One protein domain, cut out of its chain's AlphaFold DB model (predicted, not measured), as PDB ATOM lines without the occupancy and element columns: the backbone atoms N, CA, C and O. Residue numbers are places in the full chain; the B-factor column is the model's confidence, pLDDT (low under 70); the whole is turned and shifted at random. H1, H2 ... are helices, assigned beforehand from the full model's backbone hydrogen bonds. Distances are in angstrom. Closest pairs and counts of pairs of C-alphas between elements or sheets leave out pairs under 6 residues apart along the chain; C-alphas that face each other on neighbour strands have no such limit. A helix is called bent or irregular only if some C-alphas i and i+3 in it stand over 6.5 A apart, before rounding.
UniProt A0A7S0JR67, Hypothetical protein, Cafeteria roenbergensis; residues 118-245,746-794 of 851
ATOM      1  N   PRO A 118     166.834 116.548 149.589       82.56
ATOM      2  CA  PRO A 118     167.673 116.184 148.444       82.56
ATOM      3  C   PRO A 118     167.772 117.289 147.378       82.56
ATOM      4  O   PRO A 118     166.797 117.983 147.089       82.56
ATOM      5  N   CYS A 119     168.934 117.407 146.719       83.94
ATOM      6  CA  CYS A 119     169.185 118.439 145.700       83.94
ATOM      7  C   CYS A 119     168.172 118.408 144.546       83.94
ATOM      8  O   CYS A 119     167.707 119.462 144.116       83.94
ATOM      9  N   ALA A 120     167.805 117.211 144.074       86.25
ATOM     10  CA  ALA A 120     166.818 117.035 143.010       86.25
ATOM     11  C   ALA A 120     165.419 117.501 143.445       86.25
ATOM     12  O   ALA A 120     164.777 118.257 142.722       86.25
ATOM     13  N   THR A 121     164.979 117.128 144.652       87.19
ATOM     14  CA  THR A 121     163.688 117.538 145.223       87.19
ATOM     15  C   THR A 121     163.607 119.055 145.391       87.19
ATOM     16  O   THR A 121     162.616 119.661 144.993       87.19
ATOM     17  N   ASN A 122     164.668 119.691 145.902       85.31
ATOM     18  CA  ASN A 122     164.745 121.149 146.023       85.31
ATOM     19  C   ASN A 122     164.724 121.848 144.646       85.31
ATOM     20  O   ASN A 122     163.978 122.808 144.456       85.31
ATOM     21  N   ALA A 123     165.488 121.355 143.665       88.25
ATOM     22  CA  ALA A 123     165.487 121.912 142.311       88.25
ATOM     23  C   ALA A 123     164.119 121.761 141.616       88.25
ATOM     24  O   ALA A 123     163.646 122.714 140.997       88.25
ATOM     25  N   LEU A 124     163.458 120.607 141.770       90.69
ATOM     26  CA  LEU A 124     162.118 120.345 141.237       90.69
ATOM     27  C   LEU A 124     161.045 121.207 141.919       90.69
ATOM     28  O   LEU A 124     160.190 121.762 141.235       90.69
ATOM     29  N   TRP A 125     161.110 121.381 143.242       88.38
ATOM     30  CA  TRP A 125     160.191 122.255 143.981       88.38
ATOM     31  C   TRP A 125     160.345 123.724 143.566       88.38
ATOM     32  O   TRP A 125     159.347 124.401 143.314       88.38
ATOM     33  N   LEU A 126     161.584 124.207 143.413       88.19
ATOM     34  CA  LEU A 126     161.868 125.549 142.894       88.19
ATOM     35  C   LEU A 126     161.362 125.720 141.449       88.19
ATOM     36  O   LEU A 126     160.750 126.743 141.139       88.19
ATOM     37  N   ALA A 127     161.553 124.714 140.589       92.00
ATOM     38  CA  ALA A 127     161.042 124.700 139.218       92.00
ATOM     39  C   ALA A 127     159.504 124.756 139.178       92.00
ATOM     40  O   ALA A 127     158.933 125.634 138.530       92.00
ATOM     41  N   ALA A 128     158.827 123.886 139.933       92.56
ATOM     42  CA  ALA A 128     157.369 123.835 140.026       92.56
ATOM     43  C   ALA A 128     156.785 125.149 140.571       92.56
ATOM     44  O   ALA A 128     155.865 125.711 139.976       92.56
ATOM     45  N   ARG A 129     157.368 125.698 141.647       89.06
ATOM     46  CA  ARG A 129     157.000 127.004 142.220       89.06
ATOM     47  C   ARG A 129     157.153 128.142 141.205       89.06
ATOM     48  O   ARG A 129     156.250 128.970 141.087       89.06
ATOM     49  N   ALA A 130     158.267 128.190 140.473       90.12
ATOM     50  CA  ALA A 130     158.515 129.216 139.460       90.12
ATOM     51  C   ALA A 130     157.589 129.074 138.240       90.12
ATOM     52  O   ALA A 130     157.067 130.075 137.748       90.12
ATOM     53  N   GLY A 131     157.344 127.841 137.786       92.62
ATOM     54  CA  GLY A 131     156.440 127.534 136.680       92.62
ATOM     55  C   GLY A 131     154.986 127.873 137.000       92.62
ATOM     56  O   GLY A 131     154.368 128.641 136.267       92.62
ATOM     57  N   LEU A 132     154.452 127.373 138.118       91.88
ATOM     58  CA  LEU A 132     153.067 127.618 138.543       91.88
ATOM     59  C   LEU A 132     152.828 129.093 138.895       91.88
ATOM     60  O   LEU A 132     151.835 129.673 138.458       91.88
ATOM     61  N   GLY A 133     153.765 129.734 139.603       89.31
ATOM     62  CA  GLY A 133     153.696 131.170 139.882       89.31
ATOM     63  C   GLY A 133     153.772 132.022 138.611       89.31
ATOM     64  O   GLY A 133     153.019 132.986 138.467       89.31
ATOM     65  N   GLY A 134     154.630 131.642 137.657       89.81
ATOM     66  CA  GLY A 134     154.740 132.283 136.346       89.81
ATOM     67  C   GLY A 134     153.491 132.115 135.479       89.81
ATOM     68  O   GLY A 134     153.031 133.086 134.874       89.81
ATOM     69  N   PHE A 135     152.911 130.910 135.471       91.44
ATOM     70  CA  PHE A 135     151.643 130.600 134.812       91.44
ATOM     71  C   PHE A 135     150.517 131.467 135.379       91.44
ATOM     72  O   PHE A 135     149.900 132.227 134.637       91.44
ATOM     73  N   ALA A 136     150.305 131.421 136.699       90.25
ATOM     74  CA  ALA A 136     149.246 132.166 137.372       90.25
ATOM     75  C   ALA A 136     149.385 133.682 137.161       90.25
ATOM     76  O   ALA A 136     148.414 134.341 136.795       90.25
ATOM     77  N   ALA A 137     150.591 134.241 137.318       88.25
ATOM     78  CA  ALA A 137     150.826 135.672 137.131       88.25
ATOM     79  C   ALA A 137     150.546 136.139 135.691       88.25
ATOM     80  O   ALA A 137     149.933 137.192 135.496       88.25
ATOM     81  N   LYS A 138     150.956 135.365 134.676       89.44
ATOM     82  CA  LYS A 138     150.728 135.718 133.266       89.44
ATOM     83  C   LYS A 138     149.277 135.479 132.840       89.44
ATOM     84  O   LYS A 138     148.708 136.349 132.186       89.44
ATOM     85  N   ALA A 139     148.655 134.382 133.273       89.19
ATOM     86  CA  ALA A 139     147.237 134.107 133.036       89.19
ATOM     87  C   ALA A 139     146.336 135.200 133.637       89.19
ATOM     88  O   ALA A 139     145.451 135.707 132.950       89.19
ATOM     89  N   LEU A 140     146.601 135.630 134.880       87.50
ATOM     90  CA  LEU A 140     145.878 136.736 135.521       87.50
ATOM     91  C   LEU A 140     146.074 138.064 134.776       87.50
ATOM     92  O   LEU A 140     145.113 138.814 134.616       87.50
ATOM     93  N   LEU A 141     147.285 138.352 134.285       87.81
ATOM     94  CA  LEU A 141     147.556 139.561 133.503       87.81
ATOM     95  C   LEU A 141     146.828 139.549 132.148       87.81
ATOM     96  O   LEU A 141     146.209 140.550 131.779       87.81
ATOM     97  N   GLU A 142     146.861 138.433 131.416       87.88
ATOM     98  CA  GLU A 142     146.160 138.299 130.132       87.88
ATOM     99  C   GLU A 142     144.636 138.338 130.317       87.88
ATOM    100  O   GLU A 142     143.956 139.041 129.569       87.88
ATOM    101  N   ALA A 143     144.104 137.687 131.358       86.44
ATOM    102  CA  ALA A 143     142.692 137.759 131.729       86.44
ATOM    103  C   ALA A 143     142.259 139.184 132.114       86.44
ATOM    104  O   ALA A 143     141.229 139.657 131.632       86.44
ATOM    105  N   ALA A 144     143.051 139.904 132.916       85.94
ATOM    106  CA  ALA A 144     142.762 141.288 133.291       85.94
ATOM    107  C   ALA A 144     142.766 142.226 132.071       85.94
ATOM    108  O   ALA A 144     141.854 143.037 131.912       85.94
ATOM    109  N   VAL A 145     143.740 142.089 131.164       86.12
ATOM    110  CA  VAL A 145     143.792 142.870 129.914       86.12
ATOM    111  C   VAL A 145     142.639 142.502 128.970       86.12
ATOM    112  O   VAL A 145     142.053 143.393 128.348       86.12
ATOM    113  N   ALA A 146     142.262 141.223 128.884       84.25
ATOM    114  CA  ALA A 146     141.100 140.777 128.115       84.25
ATOM    115  C   ALA A 146     139.789 141.348 128.685       84.25
ATOM    116  O   ALA A 146     138.961 141.843 127.920       84.25
ATOM    117  N   LEU A 147     139.623 141.357 130.010       85.12
ATOM    118  CA  LEU A 147     138.447 141.912 130.679       85.12
ATOM    119  C   LEU A 147     138.370 143.439 130.517       85.12
ATOM    120  O   LEU A 147     137.327 143.955 130.123       85.12
ATOM    121  N   LEU A 148     139.485 144.156 130.703       85.38
ATOM    122  CA  LEU A 148     139.568 145.607 130.486       85.38
ATOM    123  C   LEU A 148     139.255 146.011 129.036       85.38
ATOM    124  O   LEU A 148     138.614 147.036 128.815       85.38
ATOM    125  N   ARG A 149     139.700 145.222 128.045       84.25
ATOM    126  CA  ARG A 149     139.582 145.570 126.616       84.25
ATOM    127  C   ARG A 149     138.338 145.012 125.916       84.25
ATOM    128  O   ARG A 149     137.888 145.620 124.950       84.25
ATOM    129  N   LYS A 150     137.815 143.859 126.345       74.25
ATOM    130  CA  LYS A 150     136.678 143.160 125.708       74.25
ATOM    131  C   LYS A 150     135.474 142.931 126.631       74.25
ATOM    132  O   LYS A 150     134.444 142.493 126.133       74.25
ATOM    133  N   ARG A 151     135.594 143.163 127.949       76.75
ATOM    134  CA  ARG A 151     134.542 142.932 128.967       76.75
ATOM    135  C   ARG A 151     133.866 141.545 128.896       76.75
ATOM    136  O   ARG A 151     132.702 141.404 129.242       76.75
ATOM    137  N   SER A 152     134.594 140.512 128.460       83.25
ATOM    138  CA  SER A 152     134.059 139.160 128.235       83.25
ATOM    139  C   SER A 152     134.807 138.112 129.058       83.25
ATOM    140  O   SER A 152     136.024 137.970 128.933       83.25
ATOM    141  N   LEU A 153     134.064 137.342 129.862       81.00
ATOM    142  CA  LEU A 153     134.607 136.254 130.682       81.00
ATOM    143  C   LEU A 153     135.083 135.064 129.834       81.00
ATOM    144  O   LEU A 153     136.115 134.476 130.144       81.00
ATOM    145  N   ALA A 154     134.416 134.761 128.714       80.75
ATOM    146  CA  ALA A 154     134.865 133.722 127.782       80.75
ATOM    147  C   ALA A 154     136.245 134.054 127.178       80.75
ATOM    148  O   ALA A 154     137.118 133.191 127.093       80.75
ATOM    149  N   ALA A 155     136.485 135.329 126.845       75.44
ATOM    150  CA  ALA A 155     137.792 135.792 126.378       75.44
ATOM    151  C   ALA A 155     138.878 135.738 127.474       75.44
ATOM    152  O   ALA A 155     140.053 135.572 127.150       75.44
ATOM    153  N   ALA A 156     138.504 135.850 128.754       76.06
ATOM    154  CA  ALA A 156     139.417 135.639 129.877       76.06
ATOM    155  C   ALA A 156     139.723 134.143 130.096       76.06
ATOM    156  O   ALA A 156     140.885 133.784 130.262       76.06
ATOM    157  N   GLY A 157     138.727 133.254 130.004       79.00
ATOM    158  CA  GLY A 157     138.935 131.799 130.068       79.00
ATOM    159  C   GLY A 157     139.852 131.275 128.954       79.00
ATOM    160  O   GLY A 157     140.769 130.496 129.211       79.00
ATOM    161  N   GLN A 158     139.692 131.785 127.729       79.12
ATOM    162  CA  GLN A 158     140.607 131.496 126.616       79.12
ATOM    163  C   GLN A 158     142.037 132.017 126.860       79.12
ATOM    164  O   GLN A 158     142.994 131.414 126.377       79.12
ATOM    165  N   ALA A 159     142.205 133.102 127.626       70.81
ATOM    166  CA  ALA A 159     143.521 133.620 128.005       70.81
ATOM    167  C   ALA A 159     144.224 132.749 129.066       70.81
ATOM    168  O   ALA A 159     145.440 132.578 129.000       70.81
ATOM    169  N   LEU A 160     143.477 132.135 129.994       74.50
ATOM    170  CA  LEU A 160     144.028 131.154 130.946       74.50
ATOM    171  C   LEU A 160     144.634 129.936 130.227       74.50
ATOM    172  O   LEU A 160     145.675 129.438 130.647       74.50
ATOM    173  N   SER A 161     144.027 129.493 129.122       81.06
ATOM    174  CA  SER A 161     144.508 128.363 128.309       81.06
ATOM    175  C   SER A 161     145.435 128.787 127.150       81.06
ATOM    176  O   SER A 161     145.563 128.094 126.137       81.06
ATOM    177  N   SER A 162     146.094 129.952 127.243       83.12
ATOM    178  CA  SER A 162     146.948 130.429 126.149       83.12
ATOM    179  C   SER A 162     148.250 129.610 126.050       83.12
ATOM    180  O   SER A 162     149.040 129.512 126.994       83.12
ATOM    181  N   ARG A 163     148.522 129.037 124.864       87.62
ATOM    182  CA  ARG A 163     149.756 128.261 124.583       87.62
ATOM    183  C   ARG A 163     151.039 129.053 124.880       87.62
ATOM    184  O   ARG A 163     152.074 128.468 125.183       87.62
ATOM    185  N   ASP A 164     150.984 130.382 124.800       87.00
ATOM    186  CA  ASP A 164     152.104 131.261 125.140       87.00
ATOM    187  C   ASP A 164     152.308 131.416 126.661       87.00
ATOM    188  O   ASP A 164     153.443 131.565 127.111       87.00
ATOM    189  N   THR A 165     151.247 131.323 127.471       89.56
ATOM    190  CA  THR A 165     151.352 131.267 128.939       89.56
ATOM    191  C   THR A 165     151.905 129.929 129.423       89.56
ATOM    192  O   THR A 165     152.789 129.925 130.279       89.56
ATOM    193  N   ALA A 166     151.521 128.814 128.794       90.69
ATOM    194  CA  ALA A 166     152.157 127.514 129.035       90.69
ATOM    195  C   ALA A 166     153.664 127.524 128.687       90.69
ATOM    196  O   ALA A 166     154.489 127.108 129.499       90.69
ATOM    197  N   ARG A 167     154.050 128.072 127.521       92.44
ATOM    198  CA  ARG A 167     155.469 128.221 127.123       92.44
ATOM    199  C   ARG A 167     156.270 129.094 128.092       92.44
ATOM    200  O   ARG A 167     157.376 128.721 128.470       92.44
ATOM    201  N   PHE A 168     155.710 130.219 128.530       91.56
ATOM    202  CA  PHE A 168     156.353 131.102 129.508       91.56
ATOM    203  C   PHE A 168     156.551 130.429 130.878       91.56
ATOM    204  O   PHE A 168     157.610 130.576 131.487       91.56
ATOM    205  N   ALA A 169     155.566 129.653 131.341       93.31
ATOM    206  CA  ALA A 169     155.667 128.873 132.572       93.31
ATOM    207  C   ALA A 169     156.746 127.779 132.479       93.31
ATOM    208  O   ALA A 169     157.556 127.634 133.396       93.31
ATOM    209  N   LEU A 170     156.809 127.061 131.350       93.88
ATOM    210  CA  LEU A 170     157.848 126.066 131.069       93.88
ATOM    211  C   LEU A 170     159.249 126.701 131.046       93.88
ATOM    212  O   LEU A 170     160.165 126.185 131.683       93.88
ATOM    213  N   PHE A 171     159.400 127.850 130.380       94.62
ATOM    214  CA  PHE A 171     160.634 128.641 130.373       94.62
ATOM    215  C   PHE A 171     161.083 129.037 131.791       94.62
ATOM    216  O   PHE A 171     162.236 128.795 132.148       94.62
ATOM    217  N   LEU A 172     160.193 129.596 132.622       92.94
ATOM    218  CA  LEU A 172     160.533 129.984 133.997       92.94
ATOM    219  C   LEU A 172     160.877 128.779 134.884       92.94
ATOM    220  O   LEU A 172     161.833 128.851 135.657       92.94
ATOM    221  N   SER A 173     160.134 127.678 134.745       94.38
ATOM    222  CA  SER A 173     160.397 126.415 135.444       94.38
ATOM    223  C   SER A 173     161.792 125.877 135.109       94.38
ATOM    224  O   SER A 173     162.605 125.654 136.008       94.38
ATOM    225  N   ALA A 174     162.120 125.775 133.818       95.44
ATOM    226  CA  ALA A 174     163.422 125.307 133.344       95.44
ATOM    227  C   ALA A 174     164.574 126.261 133.711       95.44
ATOM    228  O   ALA A 174     165.652 125.800 134.080       95.44
ATOM    229  N   MET A 175     164.355 127.581 133.676       94.38
ATOM    230  CA  MET A 175     165.346 128.576 134.100       94.38
ATOM    231  C   MET A 175     165.682 128.434 135.594       94.38
ATOM    232  O   MET A 175     166.856 128.368 135.962       94.38
ATOM    233  N   VAL A 176     164.672 128.372 136.470       92.69
ATOM    234  CA  VAL A 176     164.887 128.313 137.927       92.69
ATOM    235  C   VAL A 176     165.362 126.926 138.373       92.69
ATOM    236  O   VAL A 176     166.332 126.829 139.129       92.69
ATOM    237  N   GLY A 177     164.744 125.856 137.867       91.62
ATOM    238  CA  GLY A 177     165.167 124.476 138.123       91.62
ATOM    239  C   GLY A 177     166.572 124.187 137.597       91.62
ATOM    240  O   GLY A 177     167.393 123.616 138.314       91.62
ATOM    241  N   GLY A 178     166.882 124.661 136.386       93.06
ATOM    242  CA  GLY A 178     168.210 124.565 135.782       93.06
ATOM    243  C   GLY A 178     169.276 125.300 136.595       93.06
ATOM    244  O   GLY A 178     170.327 124.718 136.870       93.06
ATOM    245  N   ALA A 179     168.999 126.525 137.061       92.12
ATOM    246  CA  ALA A 179     169.900 127.257 137.959       92.12
ATOM    247  C   ALA A 179     170.181 126.475 139.255       92.12
ATOM    248  O   ALA A 179     171.337 126.310 139.650       92.12
ATOM    249  N   ALA A 180     169.126 125.978 139.911       88.94
ATOM    250  CA  ALA A 180     169.236 125.249 141.171       88.94
ATOM    251  C   ALA A 180     170.001 123.924 141.004       88.94
ATOM    252  O   ALA A 180     170.957 123.671 141.741       88.94
ATOM    253  N   GLY A 181     169.627 123.117 140.007       90.50
ATOM    254  CA  GLY A 181     170.269 121.838 139.699       90.50
ATOM    255  C   GLY A 181     171.736 122.003 139.307       90.50
ATOM    256  O   GLY A 181     172.600 121.357 139.897       90.50
ATOM    257  N   THR A 182     172.039 122.932 138.392       93.06
ATOM    258  CA  THR A 182     173.419 123.201 137.948       93.06
ATOM    259  C   THR A 182     174.287 123.696 139.102       93.06
ATOM    260  O   THR A 182     175.408 123.216 139.257       93.06
ATOM    261  N   ARG A 183     173.787 124.599 139.966       89.06
ATOM    262  CA  ARG A 183     174.560 125.038 141.140       89.06
ATOM    263  C   ARG A 183     174.835 123.868 142.083       89.06
ATOM    264  O   ARG A 183     175.987 123.678 142.451       89.06
ATOM    265  N   CYS A 184     173.830 123.065 142.435       87.88
ATOM    266  CA  CYS A 184     174.024 121.925 143.340       87.88
ATOM    267  C   CYS A 184     174.993 120.879 142.761       87.88
ATOM    268  O   CYS A 184     175.837 120.366 143.492       87.88
ATOM    269  N   LEU A 185     174.925 120.614 141.451       89.06
ATOM    270  CA  LEU A 185     175.851 119.723 140.749       89.06
ATOM    271  C   LEU A 185     177.292 120.254 140.782       89.06
ATOM    272  O   LEU A 185     178.201 119.527 141.170       89.06
ATOM    273  N   LEU A 186     177.511 121.527 140.440       90.12
ATOM    274  CA  LEU A 186     178.846 122.138 140.472       90.12
ATOM    275  C   LEU A 186     179.414 122.240 141.894       90.12
ATOM    276  O   LEU A 186     180.614 122.055 142.089       90.12
ATOM    277  N   VAL A 187     178.564 122.501 142.889       87.75
ATOM    278  CA  VAL A 187     178.934 122.519 144.312       87.75
ATOM    279  C   VAL A 187     179.346 121.123 144.792       87.75
ATOM    280  O   VAL A 187     180.348 121.005 145.498       87.75
ATOM    281  N   TRP A 188     178.636 120.071 144.372       84.56
ATOM    282  CA  TRP A 188     179.002 118.678 144.651       84.56
ATOM    283  C   TRP A 188     180.319 118.279 143.963       84.56
ATOM    284  O   TRP A 188     181.216 117.775 144.632       84.56
ATOM    285  N   LEU A 189     180.478 118.588 142.669       86.94
ATOM    286  CA  LEU A 189     181.683 118.271 141.886       86.94
ATOM    287  C   LEU A 189     182.938 119.027 142.353       86.94
ATOM    288  O   LEU A 189     184.031 118.466 142.346       86.94
ATOM    289  N   ARG A 190     182.814 120.308 142.728       85.69
ATOM    290  CA  ARG A 190     183.960 121.171 143.089       85.69
ATOM    291  C   ARG A 190     184.216 121.246 144.597       85.69
ATOM    292  O   ARG A 190     185.192 121.876 145.000       85.69
ATOM    293  N   GLY A 191     183.332 120.686 145.427       81.31
ATOM    294  CA  GLY A 191     183.411 120.717 146.896       81.31
ATOM    295  C   GLY A 191     183.327 122.116 147.531       81.31
ATOM    296  O   GLY A 191     183.584 122.261 148.724       81.31
ATOM    297  N   ARG A 192     183.005 123.156 146.749       82.56
ATOM    298  CA  ARG A 192     182.989 124.564 147.173       82.56
ATOM    299  C   ARG A 192     181.901 125.353 146.459       82.56
ATOM    300  O   ARG A 192     181.625 125.102 145.289       82.56
ATOM    301  N   ASP A 193     181.340 126.337 147.154       81.44
ATOM    302  CA  ASP A 193     180.270 127.211 146.668       81.44
ATOM    303  C   ASP A 193     180.792 128.636 146.417       81.44
ATOM    304  O   ASP A 193     180.971 129.406 147.361       81.44
ATOM    305  N   ASP A 194     181.074 128.978 145.153       86.38
ATOM    306  CA  ASP A 194     181.652 130.267 144.744       86.38
ATOM    307  C   ASP A 194     180.824 131.005 143.668       86.38
ATOM    308  O   ASP A 194     179.890 130.464 143.071       86.38
ATOM    309  N   ARG A 195     181.187 132.267 143.383       88.50
ATOM    310  CA  ARG A 195     180.535 133.077 142.334       88.50
ATOM    311  C   ARG A 195     180.684 132.483 140.922       88.50
ATOM    312  O   ARG A 195     179.891 132.835 140.055       88.50
ATOM    313  N   LEU A 196     181.636 131.570 140.681       89.69
ATOM    314  CA  LEU A 196     181.777 130.881 139.392       89.69
ATOM    315  C   LEU A 196     180.709 129.792 139.223       89.69
ATOM    316  O   LEU A 196     180.107 129.720 138.155       89.69
ATOM    317  N   ASN A 197     180.381 129.023 140.274       91.69
ATOM    318  CA  ASN A 197     179.210 128.129 140.249       91.69
ATOM    319  C   ASN A 197     177.938 128.909 139.921       91.69
ATOM    320  O   ASN A 197     177.124 128.462 139.118       91.69
ATOM    321  N   ALA A 198     177.774 130.077 140.546       90.25
ATOM    322  CA  ALA A 198     176.609 130.921 140.345       90.25
ATOM    323  C   ALA A 198     176.552 131.493 138.915       90.25
ATOM    324  O   ALA A 198     175.495 131.446 138.286       90.25
ATOM    325  N   ALA A 199     177.688 131.940 138.367       93.56
ATOM    326  CA  ALA A 199     177.799 132.395 136.981       93.56
ATOM    327  C   ALA A 199     177.465 131.285 135.968       93.56
ATOM    328  O   ALA A 199     176.658 131.504 135.067       93.56
ATOM    329  N   VAL A 200     178.032 130.082 136.127       95.38
ATOM    330  CA  VAL A 200     177.772 128.945 135.222       95.38
ATOM    331  C   VAL A 200     176.324 128.465 135.347       95.38
ATOM    332  O   VAL A 200     175.662 128.264 134.330       95.38
ATOM    333  N   ALA A 201     175.784 128.375 136.565       93.81
ATOM    334  CA  ALA A 201     174.367 128.088 136.780       93.81
ATOM    335  C   ALA A 201     173.457 129.140 136.120       93.81
ATOM    336  O   ALA A 201     172.427 128.781 135.555       93.81
ATOM    337  N   GLY A 202     173.850 130.419 136.130       94.31
ATOM    338  CA  GLY A 202     173.155 131.494 135.421       94.31
ATOM    339  C   GLY A 202     173.246 131.368 133.897       94.31
ATOM    340  O   GLY A 202     172.239 131.537 133.212       94.31
ATOM    341  N   ALA A 203     174.410 131.001 133.358       96.00
ATOM    342  CA  ALA A 203     174.589 130.766 131.925       96.00
ATOM    343  C   ALA A 203     173.710 129.608 131.417       96.00
ATOM    344  O   ALA A 203     173.022 129.763 130.403       96.00
ATOM    345  N   VAL A 204     173.672 128.487 132.151       96.12
ATOM    346  CA  VAL A 204     172.823 127.320 131.841       96.12
ATOM    347  C   VAL A 204     171.340 127.655 132.009       96.12
ATOM    348  O   VAL A 204     170.547 127.393 131.107       96.12
ATOM    349  N   ALA A 205     170.956 128.324 133.101       94.38
ATOM    350  CA  ALA A 205     169.593 128.824 133.292       94.38
ATOM    351  C   ALA A 205     169.147 129.755 132.156       94.38
ATOM    352  O   ALA A 205     167.982 129.749 131.765       94.38
ATOM    353  N   GLY A 206     170.071 130.534 131.591       94.56
ATOM    354  CA  GLY A 206     169.774 131.397 130.460       94.56
ATOM    355  C   GLY A 206     169.583 130.675 129.125       94.56
ATOM    356  O   GLY A 206     168.819 131.156 128.281       94.56
ATOM    357  N   ALA A 207     170.164 129.483 128.958       94.88
ATOM    358  CA  ALA A 207     169.926 128.645 127.783       94.88
ATOM    359  C   ALA A 207     168.462 128.164 127.717       94.88
ATOM    360  O   ALA A 207     167.915 128.010 126.625       94.88
ATOM    361  N   ALA A 208     167.777 128.054 128.867       94.94
ATOM    362  CA  ALA A 208     166.342 127.762 128.932       94.94
ATOM    363  C   ALA A 208     165.472 128.793 128.183       94.94
ATOM    364  O   ALA A 208     164.346 128.473 127.806       94.94
ATOM    365  N   SER A 209     165.985 129.997 127.883       94.31
ATOM    366  CA  SER A 209     165.302 130.965 127.009       94.31
ATOM    367  C   SER A 209     165.017 130.428 125.598       94.31
ATOM    368  O   SER A 209     164.147 130.965 124.914       94.31
ATOM    369  N   LEU A 210     165.656 129.333 125.162       93.69
ATOM    370  CA  LEU A 210     165.269 128.591 123.953       93.69
ATOM    371  C   LEU A 210     163.793 128.154 123.951       93.69
ATOM    372  O   LEU A 210     163.187 128.130 122.881       93.69
ATOM    373  N   LEU A 211     163.220 127.877 125.129       92.25
ATOM    374  CA  LEU A 211     161.825 127.462 125.328       92.25
ATOM    375  C   LEU A 211     160.822 128.627 125.198       92.25
ATOM    376  O   LEU A 211     159.621 128.393 125.051       92.25
ATOM    377  N   ASP A 212     161.295 129.878 125.250       91.25
ATOM    378  CA  ASP A 212     160.453 131.071 125.147       91.25
ATOM    379  C   ASP A 212     160.241 131.531 123.692       91.25
ATOM    380  O   ASP A 212     161.064 131.293 122.800       91.25
ATOM    381  N   SER A 213     159.126 132.226 123.441       87.38
ATOM    382  CA  SER A 213     158.746 132.642 122.089       87.38
ATOM    383  C   SER A 213     159.744 133.658 121.500       87.38
ATOM    384  O   SER A 213     160.148 134.610 122.173       87.38
ATOM    385  N   PRO A 214     160.161 133.509 120.224       81.56
ATOM    386  CA  PRO A 214     161.291 134.262 119.669       81.56
ATOM    387  C   PRO A 214     161.052 135.778 119.602       81.56
ATOM    388  O   PRO A 214     162.014 136.546 119.653       81.56
ATOM    389  N   ALA A 215     159.787 136.209 119.531       76.69
ATOM    390  CA  ALA A 215     159.398 137.617 119.576       76.69
ATOM    391  C   ALA A 215     159.654 138.246 120.960       76.69
ATOM    392  O   ALA A 215     160.216 139.336 121.044       76.69
ATOM    393  N   ARG A 216     159.304 137.544 122.049       83.69
ATOM    394  CA  ARG A 216     159.556 137.996 123.425       83.69
ATOM    395  C   ARG A 216     161.039 137.886 123.782       83.69
ATOM    396  O   ARG A 216     161.616 138.838 124.313       83.69
ATOM    397  N   ARG A 217     161.668 136.763 123.422       88.19
ATOM    398  CA  ARG A 217     163.054 136.424 123.767       88.19
ATOM    399  C   ARG A 217     164.067 137.515 123.423       88.19
ATOM    400  O   ARG A 217     164.917 137.811 124.254       88.19
ATOM    401  N   ARG A 218     163.989 138.127 122.233       85.19
ATOM    402  CA  ARG A 218     164.940 139.178 121.805       85.19
ATOM    403  C   ARG A 218     164.895 140.404 122.722       85.19
ATOM    404  O   ARG A 218     165.918 140.771 123.296       85.19
ATOM    405  N   GLY A 219     163.707 140.985 122.906       85.38
ATOM    406  CA  GLY A 219     163.525 142.179 123.734       85.38
ATOM    407  C   GLY A 219     163.834 141.931 125.212       85.38
ATOM    408  O   GLY A 219     164.486 142.756 125.850       85.38
ATOM    409  N   VAL A 220     163.431 140.772 125.749       88.88
ATOM    410  CA  VAL A 220     163.729 140.400 127.143       88.88
ATOM    411  C   VAL A 220     165.230 140.169 127.350       88.88
ATOM    412  O   VAL A 220     165.761 140.647 128.349       88.88
ATOM    413  N   ALA A 221     165.928 139.510 126.420       92.38
ATOM    414  CA  ALA A 221     167.371 139.277 126.520       92.38
ATOM    415  C   ALA A 221     168.178 140.581 126.568       92.38
ATOM    416  O   ALA A 221     168.986 140.763 127.477       92.38
ATOM    417  N   LEU A 222     167.927 141.509 125.638       91.31
ATOM    418  CA  LEU A 222     168.644 142.787 125.594       91.31
ATOM    419  C   LEU A 222     168.313 143.671 126.809       91.31
ATOM    420  O   LEU A 222     169.209 144.269 127.406       91.31
ATOM    421  N   TYR A 223     167.045 143.707 127.233       91.31
ATOM    422  CA  TYR A 223     166.639 144.407 128.454       91.31
ATOM    423  C   TYR A 223     167.320 143.830 129.705       91.31
ATOM    424  O   TYR A 223     167.840 144.588 130.527       91.31
ATOM    425  N   LEU A 224     167.346 142.500 129.849       91.69
ATOM    426  CA  LEU A 224     167.966 141.830 130.991       91.69
ATOM    427  C   LEU A 224     169.485 142.045 131.009       91.69
ATOM    428  O   LEU A 224     170.025 142.327 132.075       91.69
ATOM    429  N   LEU A 225     170.147 142.004 129.848       94.31
ATOM    430  CA  LEU A 225     171.580 142.271 129.707       94.31
ATOM    431  C   LEU A 225     171.944 143.707 130.109       94.31
ATOM    432  O   LEU A 225     172.864 143.919 130.894       94.31
ATOM    433  N   VAL A 226     171.184 144.708 129.654       93.69
ATOM    434  CA  VAL A 226     171.396 146.107 130.074       93.69
ATOM    435  C   VAL A 226     171.164 146.279 131.583       93.69
ATOM    436  O   VAL A 226     171.911 146.998 132.251       93.69
ATOM    437  N   ARG A 227     170.169 145.589 132.158       91.00
ATOM    438  CA  ARG A 227     169.900 145.608 133.609       91.00
ATOM    439  C   ARG A 227     171.001 144.914 134.419       91.00
ATOM    440  O   ARG A 227     171.362 145.426 135.479       91.00
ATOM    441  N   SER A 228     171.547 143.796 133.936       92.12
ATOM    442  CA  SER A 228     172.622 143.058 134.609       92.12
ATOM    443  C   SER A 228     173.955 143.806 134.531       92.12
ATOM    444  O   SER A 228     174.646 143.911 135.540       92.12
ATOM    445  N   LEU A 229     174.276 144.412 133.382       92.94
ATOM    446  CA  LEU A 229     175.443 145.286 133.213       92.94
ATOM    447  C   LEU A 229     175.370 146.513 134.132       92.94
ATOM    448  O   LEU A 229     176.354 146.839 134.792       92.94
ATOM    449  N   TYR A 230     174.203 147.154 134.260       91.44
ATOM    450  CA  TYR A 230     174.020 148.261 135.206       91.44
ATOM    451  C   TYR A 230     174.233 147.825 136.667       91.44
ATOM    452  O   TYR A 230     174.893 148.533 137.432       91.44
ATOM    453  N   ALA A 231     173.715 146.655 137.059       89.56
ATOM    454  CA  ALA A 231     173.950 146.096 138.392       89.56
ATOM    455  C   ALA A 231     175.439 145.770 138.622       89.56
ATOM    456  O   ALA A 231     175.973 146.086 139.683       89.56
ATOM    457  N   LEU A 232     176.132 145.230 137.613       91.38
ATOM    458  CA  LEU A 232     177.566 144.931 137.657       91.38
ATOM    459  C   LEU A 232     178.415 146.198 137.813       91.38
ATOM    460  O   LEU A 232     179.280 146.253 138.685       91.38
ATOM    461  N   VAL A 233     178.143 147.243 137.028       90.25
ATOM    462  CA  VAL A 233     178.829 148.540 137.151       90.25
ATOM    463  C   VAL A 233     178.561 149.167 138.524       90.25
ATOM    464  O   VAL A 233     179.483 149.701 139.143       90.25
ATOM    465  N   HIS A 234     177.345 149.039 139.068       87.19
ATOM    466  CA  HIS A 234     177.053 149.478 140.435       87.19
ATOM    467  C   HIS A 234     177.844 148.683 141.488       87.19
ATOM    468  O   HIS A 234     178.465 149.293 142.360       87.19
ATOM    469  N   ALA A 235     177.901 147.354 141.377       86.94
ATOM    470  CA  ALA A 235     178.691 146.494 142.257       86.94
ATOM    471  C   ALA A 235     180.189 146.852 142.228       86.94
ATOM    472  O   ALA A 235     180.825 146.972 143.277       86.94
ATOM    473  N   LEU A 236     180.748 147.091 141.037       89.56
ATOM    474  CA  LEU A 236     182.144 147.496 140.844       89.56
ATOM    475  C   LEU A 236     182.441 148.888 141.427       89.56
ATOM    476  O   LEU A 236     183.476 149.058 142.074       89.56
ATOM    477  N   MET A 237     181.527 149.857 141.287       88.56
ATOM    478  CA  MET A 237     181.648 151.158 141.966       88.56
ATOM    479  C   MET A 237     181.631 151.010 143.495       88.56
ATOM    480  O   MET A 237     182.447 151.621 144.183       88.56
ATOM    481  N   ARG A 238     180.752 150.167 144.056       85.38
ATOM    482  CA  ARG A 238     180.701 149.933 145.516       85.38
ATOM    483  C   ARG A 238     181.933 149.207 146.050       85.38
ATOM    484  O   ARG A 238     182.383 149.507 147.150       85.38
ATOM    485  N   ARG A 239     182.520 148.316 145.247       86.44
ATOM    486  CA  ARG A 239     183.809 147.654 145.519       86.44
ATOM    487  C   ARG A 239     185.024 148.576 145.272       86.44
ATOM    488  O   ARG A 239     186.150 148.104 145.348       86.44
ATOM    489  N   ARG A 240     184.802 149.875 144.998       85.62
ATOM    490  CA  ARG A 240     185.809 150.916 144.692       85.62
ATOM    491  C   ARG A 240     186.719 150.607 143.489       85.62
ATOM    492  O   ARG A 240     187.787 151.192 143.369       85.62
ATOM    493  N   VAL A 241     186.287 149.723 142.584       89.69
ATOM    494  CA  VAL A 241     187.026 149.362 141.357       89.69
ATOM    495  C   VAL A 241     186.795 150.387 140.243       89.69
ATOM    496  O   VAL A 241     187.691 150.654 139.452       89.69
ATOM    497  N   LEU A 242     185.596 150.977 140.188       88.25
ATOM    498  CA  LEU A 242     185.239 152.031 139.235       88.25
ATOM    499  C   LEU A 242     184.906 153.330 139.973       88.25
ATOM    500  O   LEU A 242     184.205 153.316 140.989       88.25
ATOM    501  N   THR A 243     185.369 154.460 139.443       87.44
ATOM    502  CA  THR A 243     185.005 155.792 139.935       87.44
ATOM    503  C   THR A 243     183.587 156.170 139.496       87.44
ATOM    504  O   THR A 243     183.091 155.751 138.448       87.44
ATOM    505  N   ARG A 244     182.892 156.967 140.314       83.88
ATOM    506  CA  ARG A 244     181.525 157.414 140.019       83.88
ATOM    507  C   ARG A 244     181.551 158.612 139.070       83.88
ATOM    508  O   ARG A 244     181.726 159.741 139.517       83.88
ATOM    509  N   ILE A 245     181.295 158.373 137.787       84.44
ATOM    510  CA  ILE A 245     181.178 159.433 136.775       84.44
ATOM    511  C   ILE A 245     179.861 160.221 136.993       84.44
ATOM    512  O   ILE A 245     178.780 159.615 136.907       84.44
ATOM    513  N   PRO A 746     173.173 133.207 114.717       86.06
ATOM    514  CA  PRO A 746     172.066 132.345 115.112       86.06
ATOM    515  C   PRO A 746     172.044 132.223 116.642       86.06
ATOM    516  O   PRO A 746     173.079 132.197 117.299       86.06
ATOM    517  N   TYR A 747     170.845 132.217 117.227       88.69
ATOM    518  CA  TYR A 747     170.634 132.183 118.681       88.69
ATOM    519  C   TYR A 747     171.307 133.305 119.503       88.69
ATOM    520  O   TYR A 747     171.295 133.220 120.728       88.69
ATOM    521  N   GLY A 748     171.786 134.407 118.905       89.88
ATOM    522  CA  GLY A 748     172.445 135.502 119.644       89.88
ATOM    523  C   GLY A 748     171.630 136.080 120.820       89.88
ATOM    524  O   GLY A 748     172.196 136.469 121.838       89.88
ATOM    525  N   SER A 749     170.291 136.043 120.753       91.38
ATOM    526  CA  SER A 749     169.416 136.400 121.886       91.38
ATOM    527  C   SER A 749     169.569 135.476 123.102       91.38
ATOM    528  O   SER A 749     169.410 135.924 124.230       91.38
ATOM    529  N   VAL A 750     169.844 134.190 122.877       94.06
ATOM    530  CA  VAL A 750     170.077 133.191 123.932       94.06
ATOM    531  C   VAL A 750     171.425 133.468 124.588       94.06
ATOM    532  O   VAL A 750     171.490 133.543 125.807       94.06
ATOM    533  N   VAL A 751     172.469 133.742 123.794       94.44
ATOM    534  CA  VAL A 751     173.801 134.121 124.302       94.44
ATOM    535  C   VAL A 751     173.722 135.382 125.170       94.44
ATOM    536  O   VAL A 751     174.231 135.382 126.290       94.44
ATOM    537  N   MET A 752     173.010 136.424 124.716       94.12
ATOM    538  CA  MET A 752     172.763 137.628 125.523       94.12
ATOM    539  C   MET A 752     172.016 137.320 126.830       94.12
ATOM    540  O   MET A 752     172.383 137.850 127.876       94.12
ATOM    541  N   PHE A 753     170.997 136.455 126.796       94.88
ATOM    542  CA  PHE A 753     170.229 136.085 127.988       94.88
ATOM    543  C   PHE A 753     171.062 135.234 128.971       94.88
ATOM    544  O   PHE A 753     171.010 135.472 130.177       94.88
ATOM    545  N   SER A 754     171.883 134.297 128.481       96.25
ATOM    546  CA  SER A 754     172.843 133.520 129.281       96.25
ATOM    547  C   SER A 754     173.922 134.393 129.912       96.25
ATOM    548  O   SER A 754     174.173 134.257 131.109       96.25
ATOM    549  N   ALA A 755     174.513 135.331 129.167       96.25
ATOM    550  CA  ALA A 755     175.458 136.298 129.723       96.25
ATOM    551  C   ALA A 755     174.796 137.173 130.803       96.25
ATOM    552  O   ALA A 755     175.360 137.374 131.881       96.25
ATOM    553  N   ALA A 756     173.565 137.633 130.558       95.38
ATOM    554  CA  ALA A 756     172.812 138.421 131.523       95.38
ATOM    555  C   ALA A 756     172.507 137.637 132.810       95.38
ATOM    556  O   ALA A 756     172.750 138.143 133.906       95.38
ATOM    557  N   MET A 757     172.034 136.391 132.702       94.31
ATOM    558  CA  MET A 757     171.742 135.547 133.864       94.31
ATOM    559  C   MET A 757     172.998 135.091 134.614       94.31
ATOM    560  O   MET A 757     172.963 135.016 135.843       94.31
ATOM    561  N   ALA A 758     174.116 134.856 133.918       95.56
ATOM    562  CA  ALA A 758     175.412 134.607 134.548       95.56
ATOM    563  C   ALA A 758     175.840 135.793 135.428       95.56
ATOM    564  O   ALA A 758     176.203 135.597 136.587       95.56
ATOM    565  N   ILE A 759     175.711 137.026 134.923       94.38
ATOM    566  CA  ILE A 759     175.954 138.242 135.713       94.38
ATOM    567  C   ILE A 759     174.954 138.339 136.878       94.38
ATOM    568  O   ILE A 759     175.366 138.594 138.006       94.38
ATOM    569  N   VAL A 760     173.654 138.111 136.645       91.69
ATOM    570  CA  VAL A 760     172.619 138.251 137.688       91.69
ATOM    571  C   VAL A 760     172.838 137.302 138.869       91.69
ATOM    572  O   VAL A 760     172.648 137.729 140.005       91.69
ATOM    573  N   LEU A 761     173.249 136.051 138.636       90.31
ATOM    574  CA  LEU A 761     173.505 135.099 139.727       90.31
ATOM    575  C   LEU A 761     174.909 135.230 140.346       90.31
ATOM    576  O   LEU A 761     175.096 134.800 141.482       90.31
ATOM    577  N   ALA A 762     175.880 135.827 139.647       91.06
ATOM    578  CA  ALA A 762     177.221 136.093 140.181       91.06
ATOM    579  C   ALA A 762     177.317 137.370 141.046       91.06
ATOM    580  O   ALA A 762     178.335 137.582 141.711       91.06
ATOM    581  N   LEU A 763     176.290 138.225 141.019       89.06
ATOM    582  CA  LEU A 763     176.182 139.440 141.830       89.06
ATOM    583  C   LEU A 763     175.456 139.196 143.156       89.06
ATOM    584  O   LEU A 763     174.666 138.262 143.305       89.06
ATOM    585  N   ASP A 764     175.711 140.069 144.125       79.69
ATOM    586  CA  ASP A 764     175.189 139.921 145.479       79.69
ATOM    587  C   ASP A 764     173.773 140.524 145.542       79.69
ATOM    588  O   ASP A 764     173.500 141.541 144.901       79.69
ATOM    589  N   ARG A 765     172.838 139.969 146.334       70.25
ATOM    590  CA  ARG A 765     171.447 140.494 146.386       70.25
ATOM    591  C   ARG A 765     171.358 141.988 146.715       70.25
ATOM    592  O   ARG A 765     170.421 142.647 146.273       70.25
ATOM    593  N   SER A 766     172.328 142.515 147.459       73.00
ATOM    594  CA  SER A 766     172.419 143.933 147.803       73.00
ATOM    595  C   SER A 766     172.827 144.828 146.625       73.00
ATOM    596  O   SER A 766     172.633 146.038 146.723       73.00
ATOM    597  N   ASP A 767     173.422 144.302 145.545       79.25
ATOM    598  CA  ASP A 767     173.778 145.059 144.326       79.25
ATOM    599  C   ASP A 767     172.525 145.489 143.536       79.25
ATOM    600  O   ASP A 767     172.552 146.464 142.780       79.25
ATOM    601  N   PHE A 768     171.401 144.802 143.753       79.88
ATOM    602  CA  PHE A 768     170.118 145.074 143.110       79.88
ATOM    603  C   PHE A 768     169.241 146.038 143.925       79.88
ATOM    604  O   PHE A 768     169.324 146.133 145.147       79.88
ATOM    605  N   ARG A 769     168.332 146.748 143.243       76.00
ATOM    606  CA  ARG A 769     167.306 147.569 143.914       76.00
ATOM    607  C   ARG A 769     166.281 146.669 144.642       76.00
ATOM    608  O   ARG A 769     165.959 145.610 144.100       76.00
ATOM    609  N   PRO A 770     165.659 147.122 145.755       73.38
ATOM    610  CA  PRO A 770     164.764 146.305 146.587       73.38
ATOM    611  C   PRO A 770     163.669 145.522 145.843       73.38
ATOM    612  O   PRO A 770     163.440 144.353 146.131       73.38
ATOM    613  N   ALA A 771     163.024 146.121 144.836       72.00
ATOM    614  CA  ALA A 771     161.994 145.441 144.044       72.00
ATOM    615  C   ALA A 771     162.529 144.216 143.272       72.00
ATOM    616  O   ALA A 771     161.828 143.213 143.142       72.00
ATOM    617  N   TYR A 772     163.778 144.264 142.798       75.12
ATOM    618  CA  TYR A 772     164.417 143.135 142.119       75.12
ATOM    619  C   TYR A 772     164.894 142.077 143.111       75.12
ATOM    620  O   TYR A 772     164.711 140.895 142.839       75.12
ATOM    621  N   SER A 773     165.418 142.458 144.282       73.94
ATOM    622  CA  SER A 773     165.734 141.477 145.330       73.94
ATOM    623  C   SER A 773     164.480 140.764 145.851       73.94
ATOM    624  O   SER A 773     164.548 139.566 146.109       73.94
ATOM    625  N   SER A 774     163.323 141.438 145.916       75.62
ATOM    626  CA  SER A 774     162.036 140.795 146.231       75.62
ATOM    627  C   SER A 774     161.572 139.831 145.134       75.62
ATOM    628  O   SER A 774     161.113 138.736 145.445       75.62
ATOM    629  N   LEU A 775     161.730 140.184 143.850       75.94
ATOM    630  CA  LEU A 775     161.409 139.281 142.735       75.94
ATOM    631  C   LEU A 775     162.337 138.052 142.707       75.94
ATOM    632  O   LEU A 775     161.872 136.930 142.525       75.94
ATOM    633  N   LEU A 776     163.636 138.247 142.947       74.44
ATOM    634  CA  LEU A 776     164.598 137.154 143.097       74.44
ATOM    635  C   LEU A 776     164.294 136.304 144.346       74.44
ATOM    636  O   LEU A 776     164.474 135.091 144.296       74.44
ATOM    637  N   GLY A 777     163.788 136.906 145.428       72.56
ATOM    638  CA  GLY A 777     163.273 136.208 146.615       72.56
ATOM    639  C   GLY A 777     162.041 135.346 146.328       72.56
ATOM    640  O   GLY A 777     161.951 134.202 146.775       72.56
ATOM    641  N   LEU A 778     161.121 135.848 145.502       74.25
ATOM    642  CA  LEU A 778     159.948 135.097 145.060       74.25
ATOM    643  C   LEU A 778     160.340 133.885 144.196       74.25
ATOM    644  O   LEU A 778     159.847 132.784 144.451       74.25
ATOM    645  N   LEU A 779     161.246 134.081 143.229       72.75
ATOM    646  CA  LEU A 779     161.678 133.058 142.266       72.75
ATOM    647  C   LEU A 779     162.643 132.015 142.858       72.75
ATOM    648  O   LEU A 779     162.443 130.824 142.653       72.75
ATOM    649  N   PHE A 780     163.671 132.449 143.594       72.12
ATOM    650  CA  PHE A 780     164.768 131.596 144.084       72.12
ATOM    651  C   PHE A 780     164.755 131.375 145.611       72.12
ATOM    652  O   PHE A 780     165.729 130.869 146.163       72.12
ATOM    653  N   GLY A 781     163.684 131.778 146.304       65.75
ATOM    654  CA  GLY A 781     163.555 131.692 147.763       65.75
ATOM    655  C   GLY A 781     164.165 132.885 148.512       65.75
ATOM    656  O   GLY A 781     165.052 133.584 148.010       65.75
ATOM    657  N   ASN A 782     163.690 133.149 149.731       56.84
ATOM    658  CA  ASN A 782     164.207 134.252 150.549       56.84
ATOM    659  C   ASN A 782     165.583 133.929 151.157       56.84
ATOM    660  O   ASN A 782     166.440 134.813 151.191       56.84
ATOM    661  N   ASP A 783     165.820 132.671 151.534       47.09
ATOM    662  CA  ASP A 783     166.981 132.220 152.315       47.09
ATOM    663  C   ASP A 783     168.264 132.071 151.480       47.09
ATOM    664  O   ASP A 783     168.812 130.985 151.277       47.09
ATOM    665  N   GLN A 784     168.775 133.203 150.989       47.00
ATOM    666  CA  GLN A 784     170.008 133.281 150.197       47.00
ATOM    667  C   GLN A 784     171.317 133.347 151.000       47.00
ATOM    668  O   GLN A 784     172.357 133.733 150.462       47.00
ATOM    669  N   SER A 785     171.320 132.769 152.207       42.06
ATOM    670  CA  SER A 785     172.515 132.056 152.687       42.06
ATOM    671  C   SER A 785     172.996 131.053 151.620       42.06
ATOM    672  O   SER A 785     174.193 130.957 151.352       42.06
ATOM    673  N   THR A 786     172.050 130.410 150.917       39.91
ATOM    674  CA  THR A 786     172.255 129.555 149.729       39.91
ATOM    675  C   THR A 786     173.019 130.190 148.564       39.91
ATOM    676  O   THR A 786     173.517 129.436 147.730       39.91
ATOM    677  N   PHE A 787     173.131 131.522 148.465       43.19
ATOM    678  CA  PHE A 787     173.774 132.168 147.310       43.19
ATOM    679  C   PHE A 787     175.018 132.981 147.645       43.19
ATOM    680  O   PHE A 787     175.945 132.951 146.830       43.19
ATOM    681  N   ASN A 788     175.075 133.662 148.798       38.47
ATOM    682  CA  ASN A 788     176.298 134.365 149.178       38.47
ATOM    683  C   ASN A 788     177.285 133.435 149.901       38.47
ATOM    684  O   ASN A 788     176.941 132.722 150.846       38.47
ATOM    685  N   SER A 789     178.531 133.496 149.453       39.53
ATOM    686  CA  SER A 789     179.701 132.942 150.122       39.53
ATOM    687  C   SER A 789     180.749 134.043 150.088       39.53
ATOM    688  O   SER A 789     181.515 134.131 149.131       39.53
ATOM    689  N   ASP A 790     180.747 134.922 151.094       36.75
ATOM    690  CA  ASP A 790     181.721 136.008 151.187       36.75
ATOM    691  C   ASP A 790     183.131 135.411 151.338       36.75
ATOM    692  O   ASP A 790     183.464 134.896 152.413       36.75
ATOM    693  N   PRO A 791     184.012 135.495 150.318       45.53
ATOM    694  CA  PRO A 791     185.354 134.921 150.420       45.53
ATOM    695  C   PRO A 791     186.191 135.674 151.463       45.53
ATOM    696  O   PRO A 791     187.129 135.121 152.030       45.53
ATOM    697  N   VAL A 792     185.817 136.926 151.754       43.47
ATOM    698  CA  VAL A 792     186.395 137.743 152.821       43.47
ATOM    699  C   VAL A 792     186.001 137.200 154.195       43.47
ATOM    700  O   VAL A 792     186.887 137.034 155.022       43.47
ATOM    701  N   ALA A 793     184.727 136.857 154.428       37.66
ATOM    702  CA  ALA A 793     184.271 136.324 155.717       37.66
ATOM    703  C   ALA A 793     184.802 134.904 155.974       37.66
ATOM    704  O   ALA A 793     185.262 134.604 157.073       37.66
ATOM    705  N   ALA A 794     184.828 134.046 154.949       38.09
ATOM    706  CA  ALA A 794     185.496 132.748 155.039       38.09
ATOM    707  C   ALA A 794     187.012 132.916 155.275       38.09
ATOM    708  O   ALA A 794     187.600 132.231 156.109       38.09
TER     709      ALA A 794
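This is residues 118 to 245 and 746 to 794 of the 851 residues of the protein "Hypothetical protein" of Cafeteria roenbergensis (UniProt A0A7S0JR67). Five helices lie side by side in a curved row, in the order H1, H3, H4, H6, H5, with H1, the longest, at one end of the row and H5 at the other. The short H2 folds back on the later part of H1, H7 meets residues 126 to 130 of H1 near its own last residues, at a steep tilt of 59 degrees, and a low-confidence tail after H7 ends in the tiny H8. The printed part has 177 residues, with eight named helices, H1 to H8 in chain order, and no named strand; its class is all helix. It is compact, with a radius of gyration of the C-alphas of 17.7 A, and spans 58 by 46 by 34 A.

H1, residues 119 to 150, is 45.5 A long and begins at C-alpha 119 (169.185, 118.439, 145.700). H2 is residues 153 to 160, and H3, residues 163 to 190, is 39.5 A long. H4, residues 195 to 211, measures 25.9 A. H5, residues 214 to 238, measures 35.9 A and ends at C-alpha 238 (180.701, 149.933, 145.516). H4 and H5 are neither bent nor irregular, but only just: C-alphas 207 and 210 are 6.0 A apart, and C-alphas 215 and 218 are 6.2 A apart. H6 is residues 748 to 762, 21.1 A long; H7 is residues 770 to 780; H8, residues 791 to 794, ends at C-alpha 794 (185.496, 132.748, 155.039).

The helix packing is mostly aligned, with 5 of 6 touching pairs at a shallow tilt. H1 touches H3 at 23 degrees, opposite ways, the closest C-alphas being those of Ala 127 and Ser 173, 4.2 A apart. With residues 139 to 147 alone, H1 touches H2, and the two form a helical hairpin; the closest C-alphas are those of Ala 143 and Ala 156, at 4.3 A. With residues 126 to 130 alone, H1 touches H7 at a steep tilt of 59 degrees, the closest C-alphas being those of Ala 130 and Leu 779, at 5.7 A. H3 and H4 form another helical hairpin, with the C-alphas of Met 175 and Ala 205 closest, at 4.3 A. H4 touches H6, opposite ways, at a shallow tilt of 34 degrees, only just short of steep; the closest C-alphas, of Gly 206 and Ser 754, are 3.9 A apart. H6 touches H5, the same way, also at 34 degrees and only just short of steep, the closest C-alphas being those of Ala 756 and Leu 225, at 4.4 A. H1 and H5 are apart, and H8 touches no helix. Each O i to N i+4 pair is within hydrogen-bond range in H1, H2, H3, H6 and H7, against 9 of 13 in H4 and 19 of 21 in H5; H8 is too short for such a pair.

The two C-alphas farthest apart, of Ser 152 and Ala 794, are 58.4 A apart. Residues 246 to 745 are not printed, and C-alphas 245 and 746 are 35.9 A apart across this cut. Of the links that are printed whole, no link is long. The mean pLDDT of the printed part is 83.9, and residues 781 to 794 are under 70.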